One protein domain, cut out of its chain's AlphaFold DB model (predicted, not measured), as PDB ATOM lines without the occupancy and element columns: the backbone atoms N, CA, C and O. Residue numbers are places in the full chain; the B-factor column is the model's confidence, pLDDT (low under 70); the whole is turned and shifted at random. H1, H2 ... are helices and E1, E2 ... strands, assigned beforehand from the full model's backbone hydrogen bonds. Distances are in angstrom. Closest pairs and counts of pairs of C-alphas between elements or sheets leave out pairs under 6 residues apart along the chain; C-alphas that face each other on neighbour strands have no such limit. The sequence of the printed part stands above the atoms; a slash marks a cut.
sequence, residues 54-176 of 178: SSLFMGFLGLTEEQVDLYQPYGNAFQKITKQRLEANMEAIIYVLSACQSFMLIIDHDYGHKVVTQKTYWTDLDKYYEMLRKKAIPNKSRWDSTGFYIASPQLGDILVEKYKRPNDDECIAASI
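AT A GLANCE: This is residues 54 to 176 of the 178 residues of an uncharacterized protein of Phocaeicola vulgatus (UniProt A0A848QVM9). One strongly twisted sheet of seven antiparallel strands reaches across the domain from E1 to E5, with three short helices about it: H3 covers E7 and E6, H1 only grazes the sheet by E4 and E7, and H2 sits beside the strands. Two meanders, E1 E2 E3 E4 and E5 E6 E7, join through E4 and E7 to give the order E1 - E2 - E3 - E4 - E7 - E6 - E5. The printed part has 123 residues, with three named helices and seven named strands in the order H1 H2 E1 E2 E3 E4 H3 E5 E6 E7, of the mixed class. It is compact, with a radius of gyration of the C-alphas of 14.0 A, and rounded, with spans of 38 by 32 by 30 A.

IN THESE COORDINATES: E1 is residues 79 to 85, 18.7 A long, with C-alpha 79 at (55.138, -57.753, 44.222). E2 is residues 90 to 98, 25.4 A; E3 is 101 to 108, 23.2 A; E4 is 114 to 121, 20.0 A. E7 is residues 171 to 175, 12.7 A, ending at C-alpha 175 at (37.559, -49.170, 53.843). E6 is 156 to 163, 21.5 A, and E5 is 148 to 152, 13.1 A. H1 is residues 54 to 58, 5.6 A, beginning at C-alpha 54 at (36.503, -50.588, 41.134); H2 is 65 to 70, 8.7 A; H3 is 125 to 133, 12.0 A.

HOW THE PARTS SIT: The sheet turns by 114 degrees from edge to edge, between edge strands E1 and E5. E4 bends by 54 degrees at residue 117. E4 and E7 are antiparallel at 162 degrees, with N 118 and O 174 at 2.9 A. The hairpin E3 and E4 has N 104 and O 119 at 2.9 A; the hairpin E2 and E3, N 93 and O 105 at 2.8 A; the hairpin E1 and E2, N 84 and O 92 at 2.8 A. On the other side of E7, the hairpin E6 and E7 has N 161 and O 173 at 2.9 A, and the hairpin E5 and E6, N 150 and O 158 at 2.8 A. H3 lies over E6 and, only just, over E7, with 3 C-alphas on E7, at a height over the sheet of 9.0 A; it runs along the strands, at 26 degrees to E6 on the local plane. The closest C-alphas of H3 and E7 are those of Leu 125 and Ile 172, 7.0 A apart. H1 only grazes the sheet with residues 56 to 58; its closest C-alphas to E4 are Phe 57 and Thr 120, 6.0 A. H2 and H3 on one face of the sheet make two layers, helices on one face of a sheet, yet H2 stands at the sheet's level locally, at a height of 0.7 A. H1 and H3 are near each other, while H2 and H3 are apart. In H1, H2 and H3 every O i to N i+4 pair is within hydrogen-bond range.

THE WHOLE: The two C-alphas farthest apart are those of Asn 76 and Asn 139, 41.0 A. The printed part has no cut, and the link from H3 to E5, residues 134 to 147, is long. Mean pLDDT of the printed part is 90.6; residues 72 and 166 are under 70.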
ATOM      1  N   SER A  54      36.909 -49.865  39.929       76.94
ATOM      2  CA  SER A  54      36.503 -50.588  41.134       76.94
ATOM      3  C   SER A  54      37.543 -51.629  41.563       76.94
ATOM      4  O   SER A  54      37.923 -51.653  42.727       76.94
ATOM      5  N   SER A  55      38.046 -52.442  40.631       81.44
ATOM      6  CA  SER A  55      39.114 -53.417  40.899       81.44
ATOM      7  C   SER A  55      40.405 -52.740  41.375       81.44
ATOM      8  O   SER A  55      41.082 -53.266  42.251       81.44
ATOM      9  N   LEU A  56      40.713 -51.549  40.852       87.00
ATOM     10  CA  LEU A  56      41.902 -50.788  41.230       87.00
ATOM     11  C   LEU A  56      41.862 -50.276  42.675       87.00
ATOM     12  O   LEU A  56      42.879 -50.307  43.354       87.00
ATOM     13  N   PHE A  57      40.719 -49.790  43.156       90.06
ATOM     14  CA  PHE A  57      40.645 -49.145  44.480       90.06
ATOM     15  C   PHE A  57      40.051 -50.029  45.577       90.06
ATOM     16  O   PHE A  57      40.231 -49.736  46.751       90.06
ATOM     17  N   MET A  58      39.336 -51.092  45.209       91.38
ATOM     18  CA  MET A  58      38.571 -51.917  46.152       91.38
ATOM     19  C   MET A  58      38.748 -53.421  45.913       91.38
ATOM     20  O   MET A  58      38.125 -54.221  46.603       91.38
ATOM     21  N   GLY A  59      39.551 -53.823  44.922       90.62
ATOM     22  CA  GLY A  59      39.621 -55.211  44.460       90.62
ATOM     23  C   GLY A  59      40.156 -56.209  45.484       90.62
ATOM     24  O   GLY A  59      39.862 -57.394  45.358       90.62
ATOM     25  N   PHE A  60      40.905 -55.751  46.491       94.19
ATOM     26  CA  PHE A  60      41.458 -56.621  47.529       94.19
ATOM     27  C   PHE A  60      40.656 -56.610  48.833       94.19
ATOM     28  O   PHE A  60      40.949 -57.402  49.727       94.19
ATOM     29  N   LEU A  61      39.642 -55.747  48.963       95.44
ATOM     30  CA  LEU A  61      38.838 -55.660  50.183       95.44
ATOM     31  C   LEU A  61      38.112 -56.981  50.465       95.44
ATOM     32  O   LEU A  61      37.513 -57.587  49.576       95.44
ATOM     33  N   GLY A  62      38.147 -57.415  51.723       94.50
ATOM     34  CA  GLY A  62      37.527 -58.662  52.174       94.50
ATOM     35  C   GLY A  62      38.296 -59.940  51.817       94.50
ATOM     36  O   GLY A  62      37.860 -61.019  52.227       94.50
ATOM     37  N   LEU A  63      39.420 -59.839  51.100       95.06
ATOM     38  CA  LEU A  63      40.320 -60.963  50.838       95.06
ATOM     39  C   LEU A  63      41.296 -61.165  52.001       95.06
ATOM     40  O   LEU A  63      41.619 -60.228  52.725       95.06
ATOM     41  N   THR A  64      41.777 -62.391  52.162       95.38
ATOM     42  CA  THR A  64      42.932 -62.719  53.014       95.38
ATOM     43  C   THR A  64      44.245 -62.457  52.272       95.38
ATOM     44  O   THR A  64      44.256 -62.384  51.045       95.38
ATOM     45  N   GLU A  65      45.366 -62.366  52.992       94.00
ATOM     46  CA  GLU A  65      46.700 -62.243  52.378       94.00
ATOM     47  C   GLU A  65      46.970 -63.352  51.348       94.00
ATOM     48  O   GLU A  65      47.390 -63.063  50.231       94.00
ATOM     49  N   GLU A  66      46.662 -64.608  51.681       93.19
ATOM     50  CA  GLU A  66      46.848 -65.748  50.773       93.19
ATOM     51  C   GLU A  66      46.023 -65.592  49.492       93.19
ATOM     52  O   GLU A  66      46.504 -65.851  48.389       93.19
ATOM     53  N   GLN A  67      44.779 -65.122  49.615       93.31
ATOM     54  CA  GLN A  67      43.936 -64.849  48.456       93.31
ATOM     55  C   GLN A  67      44.476 -63.697  47.615       93.31
ATOM     56  O   GLN A  67      44.372 -63.777  46.398       93.31
ATOM     57  N   VAL A  68      45.056 -62.658  48.221       91.56
ATOM     58  CA  VAL A  68      45.717 -61.566  47.487       91.56
ATOM     59  C   VAL A  68      46.951 -62.079  46.749       91.56
ATOM     60  O   VAL A  68      47.150 -61.735  45.590       91.56
ATOM     61  N   ASP A  69      47.757 -62.933  47.373       89.44
ATOM     62  CA  ASP A  69      48.964 -63.475  46.739       89.44
ATOM     63  C   ASP A  69      48.636 -64.389  45.545       89.44
ATOM     64  O   ASP A  69      49.363 -64.411  44.546       89.44
ATOM     65  N   LEU A  70      47.521 -65.124  45.632       87.19
ATOM     66  CA  LEU A  70      46.989 -65.953  44.548       87.19
ATOM     67  C   LEU A  70      46.264 -65.123  43.479       87.19
ATOM     68  O   LEU A  70      46.331 -65.433  42.287       87.19
ATOM     69  N   TYR A  71      45.552 -64.077  43.895       75.19
ATOM     70  CA  TYR A  71      44.841 -63.162  43.015       75.19
ATOM     71  C   TYR A  71      45.831 -62.146  42.448       75.19
ATOM     72  O   TYR A  71      46.074 -61.095  43.031       75.19
ATOM     73  N   GLN A  72      46.388 -62.450  41.274       69.69
ATOM     74  CA  GLN A  72      47.309 -61.567  40.556       69.69
ATOM     75  C   GLN A  72      46.616 -60.832  39.395       69.69
ATOM     76  O   GLN A  72      46.917 -61.108  38.230       69.69
ATOM     77  N   PRO A  73      45.707 -59.868  39.651       71.50
ATOM     78  CA  PRO A  73      45.033 -59.129  38.581       71.50
ATOM     79  C   PRO A  73      46.014 -58.296  37.742       71.50
ATOM     80  O   PRO A  73      45.694 -57.915  36.620       71.50
ATOM     81  N   TYR A  74      47.220 -58.045  38.265       75.62
ATOM     82  CA  TYR A  74      48.298 -57.335  37.580       75.62
ATOM     83  C   TYR A  74      49.488 -58.245  37.204       75.62
ATOM     84  O   TYR A  74      50.547 -57.755  36.810       75.62
ATOM     85  N   GLY A  75      49.323 -59.569  37.320       74.69
ATOM     86  CA  GLY A  75      50.355 -60.568  37.027       74.69
ATOM     87  C   GLY A  75      51.638 -60.412  37.854       74.69
ATOM     88  O   GLY A  75      51.644 -59.808  38.925       74.69
ATOM     89  N   ASN A  76      52.752 -60.911  37.306       77.81
ATOM     90  CA  ASN A  76      54.064 -60.976  37.973       77.81
ATOM     91  C   ASN A  76      54.667 -59.611  38.367       77.81
ATOM     92  O   ASN A  76      55.670 -59.569  39.081       77.81
ATOM     93  N   ALA A  77      54.111 -58.504  37.866       78.06
ATOM     94  CA  ALA A  77      54.553 -57.158  38.219       78.06
ATOM     95  C   ALA A  77      54.076 -56.735  39.619       78.06
ATOM     96  O   ALA A  77      54.653 -55.825  40.203       78.06
ATOM     97  N   PHE A  78      53.048 -57.393  40.164       85.75
ATOM     98  CA  PHE A  78      52.536 -57.132  41.504       85.75
ATOM     99  C   PHE A  78      53.355 -57.884  42.547       85.75
ATOM    100  O   PHE A  78      53.245 -59.103  42.680       85.75
ATOM    101  N   GLN A  79      54.195 -57.160  43.280       87.94
ATOM    102  CA  GLN A  79      55.138 -57.753  44.222       87.94
ATOM    103  C   GLN A  79      54.875 -57.276  45.642       87.94
ATOM    104  O   GLN A  79      54.772 -56.078  45.897       87.94
ATOM    105  N   LYS A  80      54.819 -58.218  46.582       91.75
ATOM    106  CA  LYS A  80      54.814 -57.926  48.015       91.75
ATOM    107  C   LYS A  80      56.208 -57.472  48.439       91.75
ATOM    108  O   LYS A  80      57.176 -58.199  48.225       91.75
ATOM    109  N   ILE A  81      56.309 -56.291  49.043       91.19
ATOM    110  CA  ILE A  81      57.595 -55.684  49.416       91.19
ATOM    111  C   ILE A  81      57.826 -55.716  50.920       91.19
ATOM    112  O   ILE A  81      58.928 -56.019  51.370       91.19
ATOM    113  N   THR A  82      56.809 -55.381  51.711       91.31
ATOM    114  CA  THR A  82      56.958 -55.330  53.165       91.31
ATOM    115  C   THR A  82      55.663 -55.655  53.883       91.31
ATOM    116  O   THR A  82      54.573 -55.572  53.313       91.31
ATOM    117  N   LYS A  83      55.822 -56.032  55.147       94.06
ATOM    118  CA  LYS A  83      54.777 -56.456  56.062       94.06
ATOM    119  C   LYS A  83      55.104 -55.900  57.444       94.06
ATOM    120  O   LYS A  83      56.196 -56.130  57.961       94.06
ATOM    121  N   GLN A  84      54.187 -55.128  58.013       94.06
ATOM    122  CA  GLN A  84      54.388 -54.394  59.257       94.06
ATOM    123  C   GLN A  84      53.190 -54.570  60.183       94.06
ATOM    124  O   GLN A  84      52.058 -54.266  59.817       94.06
ATOM    125  N   ARG A  85      53.456 -54.963  61.429       94.75
ATOM    126  CA  ARG A  85      52.435 -54.992  62.475       94.75
ATOM    127  C   ARG A  85      52.008 -53.573  62.852       94.75
ATOM    128  O   ARG A  85      52.857 -52.708  63.079       94.75
ATOM    129  N   LEU A  86      50.703 -53.364  62.946       91.44
ATOM    130  CA  LEU A  86      50.088 -52.137  63.432       91.44
ATOM    131  C   LEU A  86      49.494 -52.357  64.834       91.44
ATOM    132  O   LEU A  86      49.541 -53.452  65.401       91.44
ATOM    133  N   GLU A  87      48.953 -51.288  65.410       90.12
ATOM    134  CA  GLU A  87      48.158 -51.356  66.637       90.12
ATOM    135  C   GLU A  87      46.846 -52.134  66.417       90.12
ATOM    136  O   GLU A  87      46.510 -52.505  65.294       90.12
ATOM    137  N   ALA A  88      46.106 -52.393  67.502       89.31
ATOM    138  CA  ALA A  88      44.768 -52.998  67.464       89.31
ATOM    139  C   ALA A  88      44.675 -54.325  66.680       89.31
ATOM    140  O   ALA A  88      43.704 -54.567  65.980       89.31
ATOM    141  N   ASN A  89      45.697 -55.180  66.798       92.88
ATOM    142  CA  ASN A  89      45.754 -56.475  66.110       92.88
ATOM    143  C   ASN A  89      45.619 -56.369  64.577       92.88
ATOM    144  O   ASN A  89      45.094 -57.270  63.928       92.88
ATOM    145  N   MET A  90      46.112 -55.269  64.001       95.25
ATOM    146  CA  MET A  90      46.133 -55.048  62.558       95.25
ATOM    147  C   MET A  90      47.534 -55.206  61.969       95.25
ATOM    148  O   MET A  90      48.555 -55.189  62.664       95.25
ATOM    149  N   GLU A  91      47.582 -55.307  60.649       96.50
ATOM    150  CA  GLU A  91      48.809 -55.478  59.890       96.50
ATOM    151  C   GLU A  91      48.738 -54.745  58.552       96.50
ATOM    152  O   GLU A  91      47.733 -54.809  57.855       96.50
ATOM    153  N   ALA A  92      49.805 -54.040  58.181       95.81
ATOM    154  CA  ALA A  92      49.953 -53.416  56.875       95.81
ATOM    155  C   ALA A  92      50.859 -54.260  55.980       95.81
ATOM    156  O   ALA A  92      51.996 -54.561  56.345       95.81
ATOM    157  N   ILE A  93      50.392 -54.569  54.775       95.75
ATOM    158  CA  ILE A  93      51.179 -55.213  53.725       95.75
ATOM    159  C   ILE A  93      51.255 -54.272  52.533       95.75
ATOM    160  O   ILE A  93      50.230 -53.797  52.042       95.75
ATOM    161  N   ILE A  94      52.469 -53.999  52.060       93.94
ATOM    162  CA  ILE A  94      52.685 -53.142  50.894       93.94
ATOM    163  C   ILE A  94      52.993 -54.011  49.685       93.94
ATOM    164  O   ILE A  94      53.963 -54.775  49.678       93.94
ATOM    165  N   TYR A  95      52.190 -53.824  48.645       92.62
ATOM    166  CA  TYR A  95      52.402 -54.376  47.321       92.62
ATOM    167  C   TYR A  95      52.749 -53.258  46.344       92.62
ATOM    168  O   TYR A  95      52.140 -52.188  46.357       92.62
ATOM    169  N   VAL A  96      53.717 -53.499  45.473       91.19
ATOM    170  CA  VAL A  96      54.171 -52.541  44.465       91.19
ATOM    171  C   VAL A  96      53.921 -53.123  43.085       91.19
ATOM    172  O   VAL A  96      54.185 -54.298  42.846       91.19
ATOM    173  N   LEU A  97      53.394 -52.288  42.192       88.19
ATOM    174  CA  LEU A  97      53.213 -52.604  40.779       88.19
ATOM    175  C   LEU A  97      54.264 -51.903  39.907       88.19
ATOM    176  O   LEU A  97      54.745 -52.460  38.924       88.19
ATOM    177  N   SER A  98      54.619 -50.666  40.259       84.88
ATOM    178  CA  SER A  98      55.697 -49.897  39.634       84.88
ATOM    179  C   SER A  98      56.203 -48.817  40.591       84.88
ATOM    180  O   SER A  98      55.656 -48.638  41.677       84.88
ATOM    181  N   ALA A  99      57.225 -48.054  40.191       81.06
ATOM    182  CA  ALA A  99      57.813 -47.001  41.027       81.06
ATOM    183  C   ALA A  99      56.805 -45.938  41.512       81.06
ATOM    184  O   ALA A  99      57.030 -45.327  42.550       81.06
ATOM    185  N   CYS A 100      55.700 -45.733  40.787       84.06
ATOM    186  CA  CYS A 100      54.673 -44.739  41.120       84.06
ATOM    187  C   CYS A 100      53.318 -45.370  41.480       84.06
ATOM    188  O   CYS A 100      52.318 -44.658  41.566       84.06
ATOM    189  N   GLN A 101      53.246 -46.700  41.582       89.12
ATOM    190  CA  GLN A 101      51.989 -47.429  41.732       89.12
ATOM    191  C   GLN A 101      52.143 -48.505  42.791       89.12
ATOM    192  O   GLN A 101      52.857 -49.497  42.599       89.12
ATOM    193  N   SER A 102      51.452 -48.316  43.905       92.00
ATOM    194  CA  SER A 102      51.521 -49.227  45.038       92.00
ATOM    195  C   SER A 102      50.199 -49.288  45.788       92.00
ATOM    196  O   SER A 102      49.305 -48.451  45.635       92.00
ATOM    197  N   PHE A 103      50.078 -50.332  46.593       93.94
ATOM    198  CA  PHE A 103      48.912 -50.641  47.389       93.94
ATOM    199  C   PHE A 103      49.381 -50.948  48.801       93.94
ATOM    200  O   PHE A 103      50.254 -51.791  48.995       93.94
ATOM    201  N   MET A 104      48.790 -50.288  49.788       95.12
ATOM    202  CA  MET A 104      48.938 -50.670  51.187       95.12
ATOM    203  C   MET A 104      47.627 -51.297  51.637       95.12
ATOM    204  O   MET A 104      46.588 -50.635  51.666       95.12
ATOM    205  N   LEU A 105      47.682 -52.581  51.964       96.00
ATOM    206  CA  LEU A 105      46.550 -53.357  52.446       96.00
ATOM    207  C   LEU A 105      46.643 -53.448  53.963       96.00
ATOM    208  O   LEU A 105      47.664 -53.885  54.485       96.00
ATOM    209  N   ILE A 106      45.597 -53.020  54.658       96.69
ATOM    210  CA  ILE A 106      45.478 -53.149  56.108       96.69
ATOM    211  C   ILE A 106      44.576 -54.341  56.388       96.69
ATOM    212  O   ILE A 106      43.401 -54.339  56.010       96.69
ATOM    213  N   ILE A 107      45.148 -55.348  57.029       97.12
ATOM    214  CA  ILE A 107      44.489 -56.569  57.462       97.12
ATOM    215  C   ILE A 107      44.106 -56.420  58.927       97.12
ATOM    216  O   ILE A 107      44.924 -56.015  59.751       97.12
ATOM    217  N   ASP A 108      42.868 -56.777  59.238       96.12
ATOM    218  CA  ASP A 108      42.371 -56.887  60.603       96.12
ATOM    219  C   ASP A 108      42.271 -58.373  60.971       96.12
ATOM    220  O   ASP A 108      41.543 -59.151  60.339       96.12
ATOM    221  N   HIS A 109      43.054 -58.786  61.970       94.12
ATOM    222  CA  HIS A 109      43.082 -60.173  62.421       94.12
ATOM    223  C   HIS A 109      41.820 -60.547  63.210       94.12
ATOM    224  O   HIS A 109      41.434 -61.716  63.193       94.12
ATOM    225  N   ASP A 110      41.134 -59.579  63.821       94.38
ATOM    226  CA  ASP A 110      39.863 -59.801  64.517       94.38
ATOM    227  C   ASP A 110      38.695 -59.897  63.518       94.38
ATOM    228  O   ASP A 110      37.680 -60.540  63.791       94.38
ATOM    229  N   TYR A 111      38.871 -59.362  62.305       92.38
ATOM    230  CA  TYR A 111      37.934 -59.498  61.185       92.38
ATOM    231  C   TYR A 111      38.284 -60.663  60.239       92.38
ATOM    232  O   TYR A 111      38.188 -60.572  59.010       92.38
ATOM    233  N   GLY A 112      38.692 -61.800  60.811       92.38
ATOM    234  CA  GLY A 112      38.955 -63.034  60.064       92.38
ATOM    235  C   GLY A 112      40.166 -62.953  59.133       92.38
ATOM    236  O   GLY A 112      40.154 -63.591  58.080       92.38
ATOM    237  N   HIS A 113      41.183 -62.169  59.506       95.00
ATOM    238  CA  HIS A 113      42.417 -61.964  58.734       95.00
ATOM    239  C   HIS A 113      42.176 -61.390  57.334       95.00
ATOM    240  O   HIS A 113      42.857 -61.751  56.370       95.00
ATOM    241  N   LYS A 114      41.187 -60.503  57.213       96.31
ATOM    242  CA  LYS A 114      40.795 -59.898  55.938       96.31
ATOM    243  C   LYS A 114      41.307 -58.477  55.802       96.31
ATOM    244  O   LYS A 114      41.415 -57.741  56.779       96.31
ATOM    245  N   VAL A 115      41.546 -58.077  54.558       96.94
ATOM    246  CA  VAL A 115      41.820 -56.690  54.191       96.94
ATOM    247  C   VAL A 115      40.575 -55.848  54.475       96.94
ATOM    248  O   VAL A 115      39.549 -55.995  53.804       96.94
ATOM    249  N   VAL A 116      40.675 -54.959  55.461       97.19
ATOM    250  CA  VAL A 116      39.617 -54.008  55.835       97.19
ATOM    251  C   VAL A 116      39.822 -52.639  55.205       97.19
ATOM    252  O   VAL A 116      38.843 -51.952  54.933       97.19
ATOM    253  N   THR A 117      41.065 -52.273  54.889       96.75
ATOM    254  CA  THR A 117      41.377 -51.043  54.157       96.75
ATOM    255  C   THR A 117      42.378 -51.322  53.052       96.75
ATOM    256  O   THR A 117      43.404 -51.963  53.264       96.75
ATOM    257  N   GLN A 118      42.112 -50.771  51.875       96.12
ATOM    258  CA  GLN A 118      43.044 -50.712  50.762       96.12
ATOM    259  C   GLN A 118      43.364 -49.245  50.486       96.12
ATOM    260  O   GLN A 118      42.478 -48.465  50.142       96.12
ATOM    261  N   LYS A 119      44.635 -48.868  50.608       95.38
ATOM    262  CA  LYS A 119      45.140 -47.580  50.123       95.38
ATOM    263  C   LYS A 119      45.809 -47.792  48.781       95.38
ATOM    264  O   LYS A 119      46.743 -48.585  48.689       95.38
ATOM    265  N   THR A 120      45.357 -47.070  47.768       95.06
ATOM    266  CA  THR A 120      45.942 -47.105  46.428       95.06
ATOM    267  C   THR A 120      46.675 -45.795  46.163       95.06
ATOM    268  O   THR A 120      46.067 -44.719  46.179       95.06
ATOM    269  N   TYR A 121      47.971 -45.906  45.895       92.69
ATOM    270  CA  TYR A 121      48.851 -44.814  45.489       92.69
ATOM    271  C   TYR A 121      48.986 -44.855  43.970       92.69
ATOM    272  O   TYR A 121      49.378 -45.876  43.398       92.69
ATOM    273  N   TRP A 122      48.595 -43.768  43.311       90.56
ATOM    274  CA  TRP A 122      48.560 -43.682  41.855       90.56
ATOM    275  C   TRP A 122      48.725 -42.236  41.393       90.56
ATOM    276  O   TRP A 122      48.595 -41.302  42.179       90.56
ATOM    277  N   THR A 123      48.962 -42.036  40.099       85.88
ATOM    278  CA  THR A 123      48.880 -40.708  39.478       85.88
ATOM    279  C   THR A 123      47.418 -40.308  39.236       85.88
ATOM    280  O   THR A 123      46.534 -41.158  39.158       85.88
ATOM    281  N   ASP A 124      47.133 -39.014  39.090       84.81
ATOM    282  CA  ASP A 124      45.790 -38.506  38.750       84.81
ATOM    283  C   ASP A 124      44.667 -38.922  39.725       84.81
ATOM    284  O   ASP A 124      43.518 -39.132  39.318       84.81
ATOM    285  N   LEU A 125      44.970 -39.042  41.024       89.56
ATOM    286  CA  LEU A 125      44.000 -39.475  42.041       89.56
ATOM    287  C   LEU A 125      42.734 -38.620  42.059       89.56
ATOM    288  O   LEU A 125      41.644 -39.163  42.219       89.56
ATOM    289  N   ASP A 126      42.839 -37.311  41.823       91.31
ATOM    290  CA  ASP A 126      41.682 -36.415  41.739       91.31
ATOM    291  C   ASP A 126      40.634 -36.905  40.741       91.31
ATOM    292  O   ASP A 126      39.446 -36.991  41.062       91.31
ATOM    293  N   LYS A 127      41.085 -37.298  39.548       91.00
ATOM    294  CA  LYS A 127      40.216 -37.812  38.494       91.00
ATOM    295  C   LYS A 127      39.521 -39.093  38.944       91.00
ATOM    296  O   LYS A 127      38.310 -39.220  38.772       91.00
ATOM    297  N   TYR A 128      40.264 -40.043  39.511       91.25
ATOM    298  CA  TYR A 128      39.694 -41.320  39.944       91.25
ATOM    299  C   TYR A 128      38.742 -41.162  41.126       91.25
ATOM    300  O   TYR A 128      37.681 -41.786  41.141       91.25
ATOM    301  N   TYR A 129      39.067 -40.284  42.069       93.25
ATOM    302  CA  TYR A 129      38.209 -39.985  43.206       93.25
ATOM    303  C   TYR A 129      36.871 -39.397  42.761       93.25
ATOM    304  O   TYR A 129      35.824 -39.879  43.184       93.25
ATOM    305  N   GLU A 130      36.876 -38.434  41.837       93.06
ATOM    306  CA  GLU A 130      35.634 -37.876  41.289       93.06
ATOM    307  C   GLU A 130      34.845 -38.906  40.464       93.06
ATOM    308  O   GLU A 130      33.613 -38.903  40.464       93.06
ATOM    309  N   MET A 131      35.519 -39.849  39.797       92.12
ATOM    310  CA  MET A 131      34.840 -40.971  39.139       92.12
ATOM    311  C   MET A 131      34.163 -41.915  40.140       92.12
ATOM    312  O   MET A 131      33.048 -42.370  39.878       92.12
ATOM    313  N   LEU A 132      34.806 -42.198  41.274       92.81
ATOM    314  CA  LEU A 132      34.227 -42.988  42.363       92.81
ATOM    315  C   LEU A 132      33.065 -42.243  43.033       92.81
ATOM    316  O   LEU A 132      32.026 -42.846  43.295       92.81
ATOM    317  N   ARG A 133      33.189 -40.924  43.214       93.88
ATOM    318  CA  ARG A 133      32.185 -40.060  43.853       93.88
ATOM    319  C   ARG A 133      30.844 -40.052  43.135       93.88
ATOM    320  O   ARG A 133      29.804 -39.927  43.772       93.88
ATOM    321  N   LYS A 134      30.833 -40.277  41.820       93.19
ATOM    322  CA  LYS A 134      29.593 -40.448  41.040       93.19
ATOM    323  C   LYS A 134      28.752 -41.650  41.482       93.19
ATOM    324  O   LYS A 134      27.578 -41.714  41.137       93.19
ATOM    325  N   LYS A 135      29.343 -42.600  42.211       92.00
ATOM    326  CA  LYS A 135      28.672 -43.780  42.776       92.00
ATOM    327  C   LYS A 135      28.341 -43.615  44.265       92.00
ATOM    328  O   LYS A 135      27.975 -44.599  44.902       92.00
ATOM    329  N   ALA A 136      28.513 -42.414  44.819       95.81
ATOM    330  CA  ALA A 136      28.271 -42.159  46.229       95.81
ATOM    331  C   ALA A 136      26.806 -42.414  46.602       95.81
ATOM    332  O   ALA A 136      25.889 -42.042  45.866       95.81
ATOM    333  N   ILE A 137      26.591 -43.010  47.773       94.94
ATOM    334  CA  ILE A 137      25.268 -43.157  48.374       94.94
ATOM    335  C   ILE A 137      24.797 -41.764  48.822       94.94
ATOM    336  O   ILE A 137      25.456 -41.141  49.661       94.94
ATOM    337  N   PRO A 138      23.671 -41.248  48.297       94.12
ATOM    338  CA  PRO A 138      23.180 -39.931  48.680       94.12
ATOM    339  C   PRO A 138      22.862 -39.858  50.176       94.12
ATOM    340  O   PRO A 138      22.294 -40.790  50.739       94.12
ATOM    341  N   ASN A 139      23.185 -38.726  50.805       91.38
ATOM    342  CA  ASN A 139      22.886 -38.423  52.214       91.38
ATOM    343  C   ASN A 139      23.509 -39.377  53.250       91.38
ATOM    344  O   ASN A 139      23.160 -39.296  54.426       91.38
ATOM    345  N   LYS A 140      24.437 -40.252  52.845       93.38
ATOM    346  CA  LYS A 140      25.220 -41.074  53.767       93.38
ATOM    347  C   LYS A 140      26.639 -40.528  53.865       93.38
ATOM    348  O   LYS A 140      27.378 -40.509  52.883       93.38
ATOM    349  N   SER A 141      27.024 -40.118  55.063       91.81
ATOM    350  CA  SER A 141      28.369 -39.649  55.386       91.81
ATOM    351  C   SER A 141      28.797 -40.180  56.746       91.81
ATOM    352  O   SER A 141      27.974 -40.615  57.555       91.81
ATOM    353  N   ARG A 142      30.106 -40.160  56.982       90.88
ATOM    354  CA  ARG A 142      30.696 -40.457  58.283       90.88
ATOM    355  C   ARG A 142      31.019 -39.124  58.960       90.88
ATOM    356  O   ARG A 142      31.469 -38.197  58.297       90.88
ATOM    357  N   TRP A 143      30.733 -38.998  60.251       90.00
ATOM    358  CA  TRP A 143      30.766 -37.711  60.963       90.00
ATOM    359  C   TRP A 143      32.174 -37.099  61.096       90.00
ATOM    360  O   TRP A 143      32.302 -35.885  61.208       90.00
ATOM    361  N   ASP A 144      33.214 -37.929  61.072       89.88
ATOM    362  CA  ASP A 144      34.639 -37.592  61.194       89.88
ATOM    363  C   ASP A 144      35.384 -37.620  59.845       89.88
ATOM    364  O   ASP A 144      36.605 -37.470  59.819       89.88
ATOM    365  N   SER A 145      34.678 -37.796  58.722       89.69
ATOM    366  CA  SER A 145      35.284 -37.934  57.395       89.69
ATOM    367  C   SER A 145      34.674 -36.981  56.371       89.69
ATOM    368  O   SER A 145      33.474 -36.714  56.360       89.69
ATOM    369  N   THR A 146      35.510 -36.505  55.449       89.38
ATOM    370  CA  THR A 146      35.087 -35.781  54.237       89.38
ATOM    371  C   THR A 146      34.900 -36.708  53.027       89.38
ATOM    372  O   THR A 146      34.632 -36.237  51.917       89.38
ATOM    373  N   GLY A 147      35.054 -38.019  53.234       94.56
ATOM    374  CA  GLY A 147      34.827 -39.064  52.246       94.56
ATOM    375  C   GLY A 147      33.354 -39.303  51.926       94.56
ATOM    376  O   GLY A 147      32.457 -38.554  52.318       94.56
ATOM    377  N   PHE A 148      33.094 -40.377  51.190       96.56
ATOM    378  CA  PHE A 148      31.742 -40.801  50.827       96.56
ATOM    379  C   PHE A 148      31.630 -42.323  50.810       96.56
ATOM    380  O   PHE A 148      32.616 -43.028  50.609       96.56
ATOM    381  N   TYR A 149      30.415 -42.834  50.992       96.94
ATOM    382  CA  TYR A 149      30.156 -44.269  50.912       96.94
ATOM    383  C   TYR A 149      29.771 -44.695  49.496       96.94
ATOM    384  O   TYR A 149      29.018 -43.993  48.823       96.94
ATOM    385  N   ILE A 150      30.230 -45.868  49.067       95.31
ATOM    386  CA  ILE A 150      29.765 -46.585  47.872       95.31
ATOM    387  C   ILE A 150      29.158 -47.917  48.318       95.31
ATOM    388  O   ILE A 150      29.720 -48.593  49.175       95.31
ATOM    389  N   ALA A 151      28.046 -48.328  47.710       93.06
ATOM    390  CA  ALA A 151      27.439 -49.625  47.990       93.06
ATOM    391  C   ALA A 151      28.174 -50.768  47.263       93.06
ATOM    392  O   ALA A 151      28.407 -50.702  46.050       93.06
ATOM    393  N   SER A 152      28.470 -51.848  47.982       90.00
ATOM    394  CA  SER A 152      28.916 -53.130  47.436       90.00
ATOM    395  C   SER A 152      27.940 -54.238  47.838       90.00
ATOM    396  O   SER A 152      27.730 -54.463  49.030       90.00
ATOM    397  N   PRO A 153      27.386 -55.007  46.883       87.25
ATOM    398  CA  PRO A 153      26.522 -56.144  47.206       87.25
ATOM    399  C   PRO A 153      27.199 -57.214  48.076       87.25
ATOM    400  O   PRO A 153      26.519 -57.962  48.766       87.25
ATOM    401  N   GLN A 154      28.530 -57.311  48.013       88.75
ATOM    402  CA  GLN A 154      29.310 -58.359  48.678       88.75
ATOM    403  C   GLN A 154      29.872 -57.907  50.027       88.75
ATOM    404  O   GLN A 154      30.012 -58.718  50.935       88.75
ATOM    405  N   LEU A 155      30.221 -56.623  50.139       92.00
ATOM    406  CA  LEU A 155      30.955 -56.077  51.284       92.00
ATOM    407  C   LEU A 155      30.132 -55.073  52.104       92.00
ATOM    408  O   LEU A 155      30.614 -54.578  53.118       92.00
ATOM    409  N   GLY A 156      28.905 -54.771  51.676       92.19
ATOM    410  CA  GLY A 156      28.115 -53.684  52.238       92.19
ATOM    411  C   GLY A 156      28.653 -52.323  51.803       92.19
ATOM    412  O   GLY A 156      29.158 -52.164  50.690       92.19
ATOM    413  N   ASP A 157      28.526 -51.328  52.671       94.81
ATOM    414  CA  ASP A 157      28.947 -49.970  52.344       94.81
ATOM    415  C   ASP A 157      30.450 -49.794  52.564       94.81
ATOM    416  O   ASP A 157      30.984 -50.087  53.632       94.81
ATOM    417  N   ILE A 158      31.121 -49.284  51.534       96.69
ATOM    418  CA  ILE A 158      32.559 -49.037  51.500       96.69
ATOM    419  C   ILE A 158      32.776 -47.536  51.641       96.69
ATOM    420  O   ILE A 158      32.282 -46.764  50.818       96.69
ATOM    421  N   LEU A 159      33.520 -47.115  52.658       97.31
ATOM    422  CA  LEU A 159      33.946 -45.729  52.814       97.31
ATOM    423  C   LEU A 159      35.135 -45.455  51.891       97.31
ATOM    424  O   LEU A 159      36.122 -46.183  51.935       97.31
ATOM    425  N   VAL A 160      35.050 -44.407  51.076       96.81
ATOM    426  CA  VAL A 160      36.126 -43.962  50.183       96.81
ATOM    427  C   VAL A 160      36.585 -42.569  50.590       96.81
ATOM    428  O   VAL A 160      35.783 -41.638  50.675       96.81
ATOM    429  N   GLU A 161      37.888 -42.422  50.810       95.69
ATOM    430  CA  GLU A 161      38.520 -41.210  51.332       95.69
ATOM    431  C   GLU A 161      39.778 -40.867  50.539       95.69
ATOM    432  O   GLU A 161      40.504 -41.753  50.087       95.69
ATOM    433  N   LYS A 162      40.079 -39.573  50.407       93.69
ATOM    434  CA  LYS A 162      41.442 -39.139  50.083       93.69
ATOM    435  C   LYS A 162      42.230 -38.992  51.364       93.69
ATOM    436  O   LYS A 162      41.773 -38.350  52.308       93.69
ATOM    437  N   TYR A 163      43.429 -39.547  51.367       87.12
ATOM    438  CA  TYR A 163      44.306 -39.507  52.516       87.12
ATOM    439  C   TYR A 163      45.680 -38.986  52.121       87.12
ATOM    440  O   TYR A 163      46.299 -39.487  51.184       87.12
ATOM    441  N   LYS A 164      46.166 -37.999  52.873       85.44
ATOM    442  CA  LYS A 164      47.510 -37.445  52.730       85.44
ATOM    443  C   LYS A 164      48.089 -37.191  54.114       85.44
ATOM    444  O   LYS A 164      47.725 -36.224  54.782       85.44
ATOM    445  N   ARG A 165      48.963 -38.089  54.564       75.38
ATOM    446  CA  ARG A 165      49.732 -37.882  55.794       75.38
ATOM    447  C   ARG A 165      50.876 -36.904  55.526       75.38
ATOM    448  O   ARG A 165      51.370 -36.839  54.401       75.38
ATOM    449  N   PRO A 166      51.334 -36.155  56.541       67.19
ATOM    450  CA  PRO A 166      52.587 -35.422  56.432       67.19
ATOM    451  C   PRO A 166      53.712 -36.401  56.065       67.19
ATOM    452  O   PRO A 166      53.920 -37.375  56.782       67.19
ATOM    453  N   ASN A 167      54.419 -36.123  54.967       72.50
ATOM    454  CA  ASN A 167      55.499 -36.936  54.381       72.50
ATOM    455  C   ASN A 167      55.090 -38.203  53.609       72.50
ATOM    456  O   ASN A 167      55.980 -38.864  53.082       72.50
ATOM    457  N   ASP A 168      53.796 -38.505  53.484       72.94
ATOM    458  CA  ASP A 168      53.321 -39.590  52.621       72.94
ATOM    459  C   ASP A 168      52.760 -39.028  51.309       72.94
ATOM    460  O   ASP A 168      52.198 -37.924  51.268       72.94
ATOM    461  N   ASP A 169      52.862 -39.822  50.244       83.69
ATOM    462  CA  ASP A 169      52.138 -39.552  49.008       83.69
ATOM    463  C   ASP A 169      50.626 -39.575  49.262       83.69
ATOM    464  O   ASP A 169      50.108 -40.307  50.115       83.69
ATOM    465  N   GLU A 170      49.899 -38.749  48.515       91.88
ATOM    466  CA  GLU A 170      48.445 -38.802  48.536       91.88
ATOM    467  C   GLU A 170      47.970 -40.164  48.018       91.88
ATOM    468  O   GLU A 170      48.553 -40.743  47.101       91.88
ATOM    469  N   CYS A 171      46.904 -40.687  48.615       94.38
ATOM    470  CA  CYS A 171      46.280 -41.933  48.199       94.38
ATOM    471  C   CYS A 171      44.760 -41.847  48.301       94.38
ATOM    472  O   CYS A 171      44.202 -40.992  48.997       94.38
ATOM    473  N   ILE A 172      44.087 -42.770  47.620       96.12
ATOM    474  CA  ILE A 172      42.675 -43.057  47.873       96.12
ATOM    475  C   ILE A 172      42.616 -44.289  48.768       96.12
ATOM    476  O   ILE A 172      43.146 -45.342  48.409       96.12
ATOM    477  N   ALA A 173      41.978 -44.147  49.923       96.25
ATOM    478  CA  ALA A 173      41.687 -45.231  50.843       96.25
ATOM    479  C   ALA A 173      40.244 -45.696  50.636       96.25
ATOM    480  O   ALA A 173      39.325 -44.879  50.627       96.25
ATOM    481  N   ALA A 174      40.048 -46.999  50.480       97.00
ATOM    482  CA  ALA A 174      38.743 -47.631  50.541       97.00
ATOM    483  C   ALA A 174      38.703 -48.564  51.750       97.00
ATOM    484  O   ALA A 174      39.615 -49.374  51.918       97.00
ATOM    485  N   SER A 175      37.666 -48.451  52.574       97.00
ATOM    486  CA  SER A 175      37.559 -49.170  53.843       97.00
ATOM    487  C   SER A 175      36.186 -49.802  54.029       97.00
ATOM    488  O   SER A 175      35.163 -49.213  53.682       97.00
ATOM    489  N   ILE A 176      36.172 -50.994  54.613       95.31
ATOM    490  CA  ILE A 176      34.981 -51.708  55.084       95.31
ATOM    491  C   ILE A 176      35.065 -51.875  56.599       95.31
ATOM    492  O   ILE A 176      36.151 -51.773  57.162       95.31
TER     493      ILE A 176